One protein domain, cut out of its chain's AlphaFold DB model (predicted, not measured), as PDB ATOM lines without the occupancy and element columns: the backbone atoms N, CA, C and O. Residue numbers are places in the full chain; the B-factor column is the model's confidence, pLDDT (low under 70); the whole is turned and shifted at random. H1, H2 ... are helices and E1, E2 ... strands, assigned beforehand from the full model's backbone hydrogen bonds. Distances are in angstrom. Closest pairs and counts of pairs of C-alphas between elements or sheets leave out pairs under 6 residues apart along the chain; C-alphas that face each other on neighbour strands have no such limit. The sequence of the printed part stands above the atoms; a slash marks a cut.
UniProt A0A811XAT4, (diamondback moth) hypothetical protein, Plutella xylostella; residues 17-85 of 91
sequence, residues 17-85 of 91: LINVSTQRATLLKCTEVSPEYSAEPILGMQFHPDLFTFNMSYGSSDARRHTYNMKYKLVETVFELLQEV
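What this domain is: This is residues 17 to 85 of the 91 residues of the protein "(diamondback moth) hypothetical protein" of Plutella xylostella (UniProt A0A811XAT4). The model is a loose, strung-out chain: a two-stranded hairpin, E1 and E2, forms one end, two short helices, H1 and H2, form a turn beyond it, and a longer helix, H3, sticks out as a free arm at the other end. A long link, residues 32 to 50, loops out past the open end of the hairpin and comes back to H1, which begins near the hairpin's turn. The printed part has 69 residues with two named strands and three named helices, in the order E1, E2, H1, H2, H3; the sheet has the order E1 - E2, antiparallel, and the class is mixed, helices and strands. The whole is loose, with a radius of gyration of the C-alphas of 14.7 A and spans of 40 by 31 by 23 A.

How they stand to each other: Start at E1, residues 17 to 20, and E2, residues 25 to 31: they form a hairpin, antiparallel at 153 degrees. Look there for N 19 and O 26, 2.9 A apart, and N 28 and O 17, 2.8 A apart, both within hydrogen-bond range. Beyond the long link comes H1, residues 51 to 58; its closest C-alphas to E2 are those of Leu 51 and Ala 25, 5.8 A apart. H2, residues 61 to 68, and H1 only just touch, and only at the corner by their link, with 3 pairs of C-alphas within 8 A; the closest are those of Met 56 and Arg 64, 5.9 A apart. Their lines stand at a shallow tilt of 29 degrees, opposite ways. H3, residues 72 to 84, touches no helix, and it is apart from E1, E2, H1 and H2. In H1 and H3 every O i to N i+4 pair is within hydrogen-bond range; in H2, 3 of 4 are.

Where its parts are: Find C-alpha 17 at (-40.356, 31.404, 5.955), where E1 begins; E1 covers 9.8 A to C-alpha 20. E2 runs 15.7 A from C-alpha 25 to C-alpha 31. Find C-alpha 51 at (-51.928, 29.306, 11.806), from which H1 runs 10.0 A to C-alpha 58. H2 measures 11.3 A from C-alpha 61 to C-alpha 68. H3 runs 18.6 A from C-alpha 72 and ends at C-alpha 84, at (-57.986, 9.119, 13.972).

The domain as a whole: The two C-alphas farthest apart are those of Pro 35 and Lys 73, 41.2 A. Residues 68 to 85, of which 72 to 84 belong to H3, stand free; the body without them has 51 residues and spans 35 by 22 by 20 A. The link from E2 to H1, 19 residues, is long, and the other three are tight. The printed part has no cut, its mean pLDDT is 86.4, and no printed residue is under 70.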
ATOM      1  N   LEU A  17     -40.123  32.688   5.306       85.88
ATOM      2  CA  LEU A  17     -40.356  31.404   5.955       85.88
ATOM      3  C   LEU A  17     -41.241  31.583   7.190       85.88
ATOM      4  O   LEU A  17     -41.047  32.507   7.981       85.88
ATOM      5  N   ILE A  18     -42.196  30.673   7.379       87.62
ATOM      6  CA  ILE A  18     -43.003  30.576   8.598       87.62
ATOM      7  C   ILE A  18     -42.563  29.323   9.349       87.62
ATOM      8  O   ILE A  18     -42.536  28.235   8.777       87.62
ATOM      9  N   ASN A  19     -42.258  29.470  10.635       87.50
ATOM     10  CA  ASN A  19     -42.100  28.344  11.544       87.50
ATOM     11  C   ASN A  19     -43.422  28.090  12.275       87.50
ATOM     12  O   ASN A  19     -43.967  29.008  12.895       87.50
ATOM     13  N   VAL A  20     -43.919  26.855  12.214       87.94
ATOM     14  CA  VAL A  20     -45.152  26.426  12.881       87.94
ATOM     15  C   VAL A  20     -44.806  25.311  13.855       87.94
ATOM     16  O   VAL A  20     -44.326  24.254  13.464       87.94
ATOM     17  N   SER A  21     -45.075  25.563  15.128       84.31
ATOM     18  CA  SER A  21     -44.916  24.610  16.226       84.31
ATOM     19  C   SER A  21     -46.262  24.382  16.910       84.31
ATOM     20  O   SER A  21     -47.217  25.120  16.673       84.31
ATOM     21  N   THR A  22     -46.324  23.416  17.825       81.38
ATOM     22  CA  THR A  22     -47.504  23.192  18.681       81.38
ATOM     23  C   THR A  22     -47.847  24.388  19.572       81.38
ATOM     24  O   THR A  22     -48.960  24.463  20.080       81.38
ATOM     25  N   GLN A  23     -46.901  25.308  19.782       83.19
ATOM     26  CA  GLN A  23     -47.062  26.454  20.675       83.19
ATOM     27  C   GLN A  23     -47.348  27.763  19.933       83.19
ATOM     28  O   GLN A  23     -47.923  28.673  20.530       83.19
ATOM     29  N   ARG A  24     -46.874  27.906  18.685       88.19
ATOM     30  CA  ARG A  24     -46.985  29.152  17.912       88.19
ATOM     31  C   ARG A  24     -46.682  29.001  16.428       88.19
ATOM     32  O   ARG A  24     -45.889  28.142  16.034       88.19
ATOM     33  N   ALA A  25     -47.197  29.949  15.649       91.50
ATOM     34  CA  ALA A  25     -46.772  30.266  14.289       91.50
ATOM     35  C   ALA A  25     -46.001  31.598  14.266       91.50
ATOM     36  O   ALA A  25     -46.387  32.571  14.920       91.50
ATOM     37  N   THR A  26     -44.878  31.676  13.552       90.31
ATOM     38  CA  THR A  26     -44.044  32.892  13.525       90.31
ATOM     39  C   THR A  26     -43.312  33.053  12.196       90.31
ATOM     40  O   THR A  26     -42.766  32.083  11.677       90.31
ATOM     41  N   LEU A  27     -43.269  34.279  11.660       89.75
ATOM     42  CA  LEU A  27     -42.423  34.599  10.506       89.75
ATOM     43  C   LEU A  27     -40.968  34.705  10.929       89.75
ATOM     44  O   LEU A  27     -40.640  35.388  11.901       89.75
ATOM     45  N   LEU A  28     -40.108  34.062  10.157       88.69
ATOM     46  CA  LEU A  28     -38.671  34.104  10.333       88.69
ATOM     47  C   LEU A  28     -38.076  35.269   9.541       88.69
ATOM     48  O   LEU A  28     -38.594  35.661   8.495       88.69
ATOM     49  N   LYS A  29     -36.943  35.795  10.010       83.50
ATOM     50  CA  LYS A  29     -36.127  36.740   9.226       83.50
ATOM     51  C   LYS A  29     -35.575  36.093   7.947       83.50
ATOM     52  O   LYS A  29     -35.260  36.792   6.989       83.50
ATOM     53  N   CYS A  30     -35.447  34.768   7.954       80.38
ATOM     54  CA  CYS A  30     -34.938  33.972   6.849       80.38
ATOM     55  C   CYS A  30     -35.934  33.904   5.676       80.38
ATOM     56  O   CYS A  30     -37.145  33.758   5.866       80.38
ATOM     57  N   THR A  31     -35.409  33.968   4.453       79.50
ATOM     58  CA  THR A  31     -36.153  33.736   3.207       79.50
ATOM     59  C   THR A  31     -35.728  32.411   2.580       79.50
ATOM     60  O   THR A  31     -34.664  31.882   2.893       79.50
ATOM     61  N   GLU A  32     -36.531  31.885   1.653       70.31
ATOM     62  CA  GLU A  32     -36.240  30.615   0.958       70.31
ATOM     63  C   GLU A  32     -34.892  30.589   0.216       70.31
ATOM     64  O   GLU A  32     -34.342  29.521  -0.035       70.31
ATOM     65  N   VAL A  33     -34.363  31.759  -0.152       73.25
ATOM     66  CA  VAL A  33     -33.105  31.904  -0.901       73.25
ATOM     67  C   VAL A  33     -31.900  32.200  -0.006       73.25
ATOM     68  O   VAL A  33     -30.792  32.360  -0.517       73.25
ATOM     69  N   SER A  34     -32.099  32.311   1.312       74.38
ATOM     70  CA  SER A  34     -31.006  32.589   2.243       74.38
ATOM     71  C   SER A  34     -30.037  31.400   2.293       74.38
ATOM     72  O   SER A  34     -30.478  30.278   2.547       74.38
ATOM     73  N   PRO A  35     -28.723  31.613   2.088       71.56
ATOM     74  CA  PRO A  35     -27.724  30.550   2.200       71.56
ATOM     75  C   PRO A  35     -27.551  30.061   3.645       71.56
ATOM     76  O   PRO A  35     -27.119  28.932   3.864       71.56
ATOM     77  N   GLU A  36     -27.917  30.891   4.625       78.69
ATOM     78  CA  GLU A  36     -27.887  30.559   6.047       78.69
ATOM     79  C   GLU A  36     -29.314  30.490   6.596       78.69
ATOM     80  O   GLU A  36     -30.089  31.450   6.493       78.69
ATOM     81  N   TYR A  37     -29.667  29.345   7.183       79.50
ATOM     82  CA  TYR A  37     -30.941  29.178   7.871       79.50
ATOM     83  C   TYR A  37     -30.918  29.929   9.204       79.50
ATOM     84  O   TYR A  37     -30.065  29.680  10.054       79.50
ATOM     85  N   SER A  38     -31.902  30.805   9.408       80.88
ATOM     86  CA  SER A  38     -32.146  31.461  10.691       80.88
ATOM     87  C   SER A  38     -33.564  31.179  11.176       80.88
ATOM     88  O   SER A  38     -34.540  31.531  10.513       80.88
ATOM     89  N   ALA A  39     -33.667  30.579  12.364       81.75
ATOM     90  CA  ALA A  39     -34.922  30.388  13.094       81.75
ATOM     91  C   ALA A  39     -35.336  31.631  13.903       81.75
ATOM     92  O   ALA A  39     -36.274  31.569  14.702       81.75
ATOM     93  N   GLU A  40     -34.643  32.762  13.729       86.69
ATOM     94  CA  GLU A  40     -34.998  33.983  14.438       86.69
ATOM     95  C   GLU A  40     -36.299  34.587  13.899       86.69
ATOM     96  O   GLU A  40     -36.442  34.776  12.684       86.69
ATOM     97  N   PRO A  41     -37.230  34.962  14.791       86.19
ATOM     98  CA  PRO A  41     -38.454  35.630  14.394       86.19
ATOM     99  C   PRO A  41     -38.185  37.060  13.915       86.19
ATOM    100  O   PRO A  41     -37.233  37.719  14.349       86.19
ATOM    101  N   ILE A  42     -39.059  37.576  13.051       87.62
ATOM    102  CA  ILE A  42     -39.062  38.999  12.696       87.62
ATOM    103  C   ILE A  42     -39.342  39.837  13.959       87.62
ATOM    104  O   ILE A  42     -40.227  39.526  14.758       87.62
ATOM    105  N   LEU A  43     -38.565  40.907  14.146       84.81
ATOM    106  CA  LEU A  43     -38.687  41.817  15.288       84.81
ATOM    107  C   LEU A  43     -40.051  42.519  15.309       84.81
ATOM    108  O   LEU A  43     -40.553  42.949  14.274       84.81
ATOM    109  N   GLY A  44     -40.622  42.669  16.507       83.06
ATOM    110  CA  GLY A  44     -41.893  43.372  16.714       83.06
ATOM    111  C   GLY A  44     -43.141  42.578  16.320       83.06
ATOM    112  O   GLY A  44     -44.244  43.119  16.381       83.06
ATOM    113  N   MET A  45     -42.999  41.307  15.934       83.06
ATOM    114  CA  MET A  45     -44.146  40.458  15.630       83.06
ATOM    115  C   MET A  45     -44.906  40.075  16.906       83.06
ATOM    116  O   MET A  45     -44.307  39.695  17.914       83.06
ATOM    117  N   GLN A  46     -46.237  40.148  16.852       84.69
ATOM    118  CA  GLN A  46     -47.093  39.663  17.932       84.69
ATOM    119  C   GLN A  46     -47.018  38.135  18.061       84.69
ATOM    120  O   GLN A  46     -46.641  37.423  17.127       84.69
ATOM    121  N   PHE A  47     -47.380  37.625  19.235       87.81
ATOM    122  CA  PHE A  47     -47.505  36.189  19.452       87.81
ATOM    123  C   PHE A  47     -48.750  35.651  18.735       87.81
ATOM    124  O   PHE A  47     -49.846  36.175  18.925       87.81
ATOM    125  N   HIS A  48     -48.582  34.586  17.949       92.75
ATOM    126  CA  HIS A  48     -49.681  33.894  17.275       92.75
ATOM    127  C   HIS A  48     -49.647  32.410  17.672       92.75
ATOM    128  O   HIS A  48     -48.681  31.736  17.315       92.75
ATOM    129  N   PRO A  49     -50.649  31.891  18.403       90.12
ATOM    130  CA  PRO A  49     -50.638  30.519  18.923       90.12
ATOM    131  C   PRO A  49     -50.762  29.450  17.829       90.12
ATOM    132  O   PRO A  49     -50.251  28.347  17.984       90.12
ATOM    133  N   ASP A  50     -51.399  29.774  16.706       88.75
ATOM    134  CA  ASP A  50     -51.653  28.842  15.610       88.75
ATOM    135  C   ASP A  50     -51.727  29.569  14.256       88.75
ATOM    136  O   ASP A  50     -51.705  30.803  14.171       88.75
ATOM    137  N   LEU A  51     -51.813  28.789  13.173       88.94
ATOM    138  CA  LEU A  51     -51.928  29.306  11.806       88.94
ATOM    139  C   LEU A  51     -53.231  30.075  11.554       88.94
ATOM    140  O   LEU A  51     -53.249  30.971  10.709       88.94
ATOM    141  N   PHE A  52     -54.313  29.748  12.266       88.88
ATOM    142  CA  PHE A  52     -55.590  30.436  12.106       88.88
ATOM    143  C   PHE A  52     -55.482  31.874  12.619       88.88
ATOM    144  O   PHE A  52     -55.720  32.823  11.873       88.88
ATOM    145  N   THR A  53     -55.032  32.036  13.860       90.38
ATOM    146  CA  THR A  53     -54.794  33.320  14.519       90.38
ATOM    147  C   THR A  53     -53.750  34.125  13.757       90.38
ATOM    148  O   THR A  53     -53.931  35.317  13.520       90.38
ATOM    149  N   PHE A  54     -52.690  33.463  13.288       91.50
ATOM    150  CA  PHE A  54     -51.697  34.077  12.417       91.50
ATOM    151  C   PHE A  54     -52.322  34.643  11.130       91.50
ATOM    152  O   PHE A  54     -52.090  35.802  10.791       91.50
ATOM    153  N   ASN A  55     -53.145  33.862  10.422       91.50
ATOM    154  CA  ASN A  55     -53.814  34.323   9.204       91.50
ATOM    155  C   ASN A  55     -54.798  35.467   9.494       91.50
ATOM    156  O   ASN A  55     -54.901  36.399   8.701       91.50
ATOM    157  N   MET A  56     -55.497  35.433  10.631       90.44
ATOM    158  CA  MET A  56     -56.420  36.504  11.021       90.44
ATOM    159  C   MET A  56     -55.711  37.835  11.272       90.44
ATOM    160  O   MET A  56     -56.245  38.874  10.886       90.44
ATOM    161  N   SER A  57     -54.507  37.805  11.844       89.00
ATOM    162  CA  SER A  57     -53.725  39.013  12.130       89.00
ATOM    163  C   SER A  57     -52.899  39.503  10.937       89.00
ATOM    164  O   SER A  57     -52.859  40.702  10.673       89.00
ATOM    165  N   TYR A  58     -52.232  38.596  10.216       87.38
ATOM    166  CA  TYR A  58     -51.220  38.944   9.205       87.38
ATOM    167  C   TYR A  58     -51.619  38.588   7.764       87.38
ATOM    168  O   TYR A  58     -51.042  39.104   6.806       87.38
ATOM    169  N   GLY A  59     -52.605  37.710   7.574       86.00
ATOM    170  CA  GLY A  59     -53.051  37.288   6.248       86.00
ATOM    171  C   GLY A  59     -53.680  38.430   5.453       86.00
ATOM    172  O   GLY A  59     -54.256  39.359   6.019       86.00
ATOM    173  N   SER A  60     -53.618  38.357   4.120       88.56
ATOM    174  CA  SER A  60     -54.331  39.299   3.247       88.56
ATOM    175  C   SER A  60     -55.851  39.201   3.439       88.56
ATOM    176  O   SER A  60     -56.364  38.200   3.942       88.56
ATOM    177  N   SER A  61     -56.605  40.216   3.006       88.31
ATOM    178  CA  SER A  61     -58.079  40.176   3.036       88.31
ATOM    179  C   SER A  61     -58.642  38.921   2.367       88.31
ATOM    180  O   SER A  61     -59.559  38.294   2.898       88.31
ATOM    181  N   ASP A  62     -58.049  38.521   1.243       88.44
ATOM    182  CA  ASP A  62     -58.455  37.329   0.508       88.44
ATOM    183  C   ASP A  62     -58.123  36.055   1.282       88.44
ATOM    184  O   ASP A  62     -58.980  35.179   1.388       88.44
ATOM    185  N   ALA A  63     -56.927  35.961   1.875       86.12
ATOM    186  CA  ALA A  63     -56.529  34.808   2.680       86.12
ATOM    187  C   ALA A  63     -57.437  34.634   3.905       86.12
ATOM    188  O   ALA A  63     -57.865  33.520   4.207       86.12
ATOM    189  N   ARG A  64     -57.811  35.735   4.569       91.19
ATOM    190  CA  ARG A  64     -58.763  35.701   5.686       91.19
ATOM    191  C   ARG A  64     -60.146  35.244   5.236       91.19
ATOM    192  O   ARG A  64     -60.759  34.400   5.883       91.19
ATOM    193  N   ARG A  65     -60.632  35.755   4.099       90.06
ATOM    194  CA  ARG A  65     -61.939  35.381   3.540       90.06
ATOM    195  C   ARG A  65     -61.993  33.909   3.126       90.06
ATOM    196  O   ARG A  65     -63.012  33.261   3.342       90.06
ATOM    197  N   HIS A  66     -60.908  33.371   2.568       86.62
ATOM    198  CA  HIS A  66     -60.830  31.956   2.196       86.62
ATOM    199  C   HIS A  66     -60.989  31.034   3.402       86.62
ATOM    200  O   HIS A  66     -61.641  30.004   3.266       86.62
ATOM    201  N   THR A  67     -60.473  31.412   4.577       85.25
ATOM    202  CA  THR A  67     -60.656  30.630   5.807       85.25
ATOM    203  C   THR A  67     -62.129  30.446   6.166       85.25
ATOM    204  O   THR A  67     -62.533  29.337   6.496       85.25
ATOM    205  N   TYR A  68     -62.949  31.490   6.032       84.12
ATOM    206  CA  TYR A  68     -64.387  31.412   6.324       84.12
ATOM    207  C   TYR A  68     -65.213  30.799   5.190       84.12
ATOM    208  O   TYR A  68     -66.283  30.249   5.432       84.12
ATOM    209  N   ASN A  69     -64.716  30.868   3.956       87.56
ATOM    210  CA  ASN A  69     -65.381  30.312   2.780       87.56
ATOM    211  C   ASN A  69     -64.951  28.870   2.463       87.56
ATOM    212  O   ASN A  69     -65.288  28.353   1.392       87.56
ATOM    213  N   MET A  70     -64.190  28.213   3.345       86.88
ATOM    214  CA  MET A  70     -63.835  26.811   3.140       86.88
ATOM    215  C   MET A  70     -65.093  25.944   3.125       86.88
ATOM    216  O   MET A  70     -66.037  26.149   3.888       86.88
ATOM    217  N   LYS A  71     -65.106  24.939   2.247       91.12
ATOM    218  CA  LYS A  71     -66.213  23.982   2.191       91.12
ATOM    219  C   LYS A  71     -66.267  23.221   3.514       91.12
ATOM    220  O   LYS A  71     -65.307  22.531   3.840       91.12
ATOM    221  N   TYR A  72     -67.400  23.283   4.209       89.25
ATOM    222  CA  TYR A  72     -67.608  22.601   5.493       89.25
ATOM    223  C   TYR A  72     -67.151  21.134   5.463       89.25
ATOM    224  O   TYR A  72     -66.347  20.724   6.290       89.25
ATOM    225  N   LYS A  73     -67.554  20.387   4.426       93.31
ATOM    226  CA  LYS A  73     -67.188  18.974   4.261       93.31
ATOM    227  C   LYS A  73     -65.674  18.736   4.231       93.31
ATOM    228  O   LYS A  73     -65.213  17.725   4.732       93.31
ATOM    229  N   LEU A  74     -64.895  19.659   3.660       90.06
ATOM    230  CA  LEU A  74     -63.435  19.551   3.672       90.06
ATOM    231  C   LEU A  74     -62.888  19.703   5.095       90.06
ATOM    232  O   LEU A  74     -62.040  18.919   5.501       90.06
ATOM    233  N   VAL A  75     -63.380  20.696   5.838       88.56
ATOM    234  CA  VAL A  75     -62.961  20.948   7.225       88.56
ATOM    235  C   VAL A  75     -63.312  19.757   8.116       88.56
ATOM    236  O   VAL A  75     -62.453  19.276   8.845       88.56
ATOM    237  N   GLU A  76     -64.537  19.248   7.999       91.06
ATOM    238  CA  GLU A  76     -65.029  18.077   8.733       91.06
ATOM    239  C   GLU A  76     -64.199  16.824   8.428       91.06
ATOM    240  O   GLU A  76     -63.672  16.205   9.344       91.06
ATOM    241  N   THR A  77     -63.974  16.501   7.148       93.44
ATOM    242  CA  THR A  77     -63.158  15.335   6.762       93.44
ATOM    243  C   THR A  77     -61.716  15.436   7.266       93.44
ATOM    244  O   THR A  77     -61.147  14.442   7.711       93.44
ATOM    245  N   VAL A  78     -61.100  16.622   7.201       88.50
ATOM    246  CA  VAL A  78     -59.743  16.818   7.735       88.50
ATOM    247  C   VAL A  78     -59.743  16.667   9.254       88.50
ATOM    248  O   VAL A  78     -58.842  16.036   9.792       88.50
ATOM    249  N   PHE A  79     -60.744  17.206   9.947       87.31
ATOM    250  CA  PHE A  79     -60.867  17.078  11.394       87.31
ATOM    251  C   PHE A  79     -60.996  15.614  11.836       87.31
ATOM    252  O   PHE A  79     -60.208  15.180  12.670       87.31
ATOM    253  N   GLU A  80     -61.911  14.847  11.238       91.88
ATOM    254  CA  GLU A  80     -62.079  13.416  11.533       91.88
ATOM    255  C   GLU A  80     -60.780  12.639  11.283       91.88
ATOM    256  O   GLU A  80     -60.326  11.887  12.142       91.88
ATOM    257  N   LEU A  81     -60.112  12.888  10.148       90.00
ATOM    258  CA  LEU A  81     -58.813  12.281   9.857       90.00
ATOM    259  C   LEU A  81     -57.789  12.594  10.955       90.00
ATOM    260  O   LEU A  81     -57.075  11.698  11.393       90.00
ATOM    261  N   LEU A  82     -57.706  13.850  11.394       85.50
ATOM    262  CA  LEU A  82     -56.764  14.282  12.427       85.50
ATOM    263  C   LEU A  82     -57.062  13.690  13.808       85.50
ATOM    264  O   LEU A  82     -56.135  13.541  14.600       85.50
ATOM    265  N   GLN A  83     -58.317  13.348  14.103       84.50
ATOM    266  CA  GLN A  83     -58.680  12.646  15.335       84.50
ATOM    267  C   GLN A  83     -58.247  11.177  15.312       84.50
ATOM    268  O   GLN A  83     -57.805  10.654  16.334       84.50
ATOM    269  N   GLU A  84     -58.329  10.533  14.150       89.75
ATOM    270  CA  GLU A  84     -57.986   9.119  13.972       89.75
ATOM    271  C   GLU A  84     -56.476   8.873  13.797       89.75
ATOM    272  O   GLU A  84     -56.007   7.738  13.897       89.75
ATOM    273  N   VAL A  85     -55.678   9.923  13.550       86.25
ATOM    274  CA  VAL A  85     -54.224   9.803  13.361       86.25
ATOM    275  C   VAL A  85     -53.429  10.499  14.460       86.25
ATOM    276  O   VAL A  85     -53.620  11.671  14.779       86.25
TER     277      VAL A  85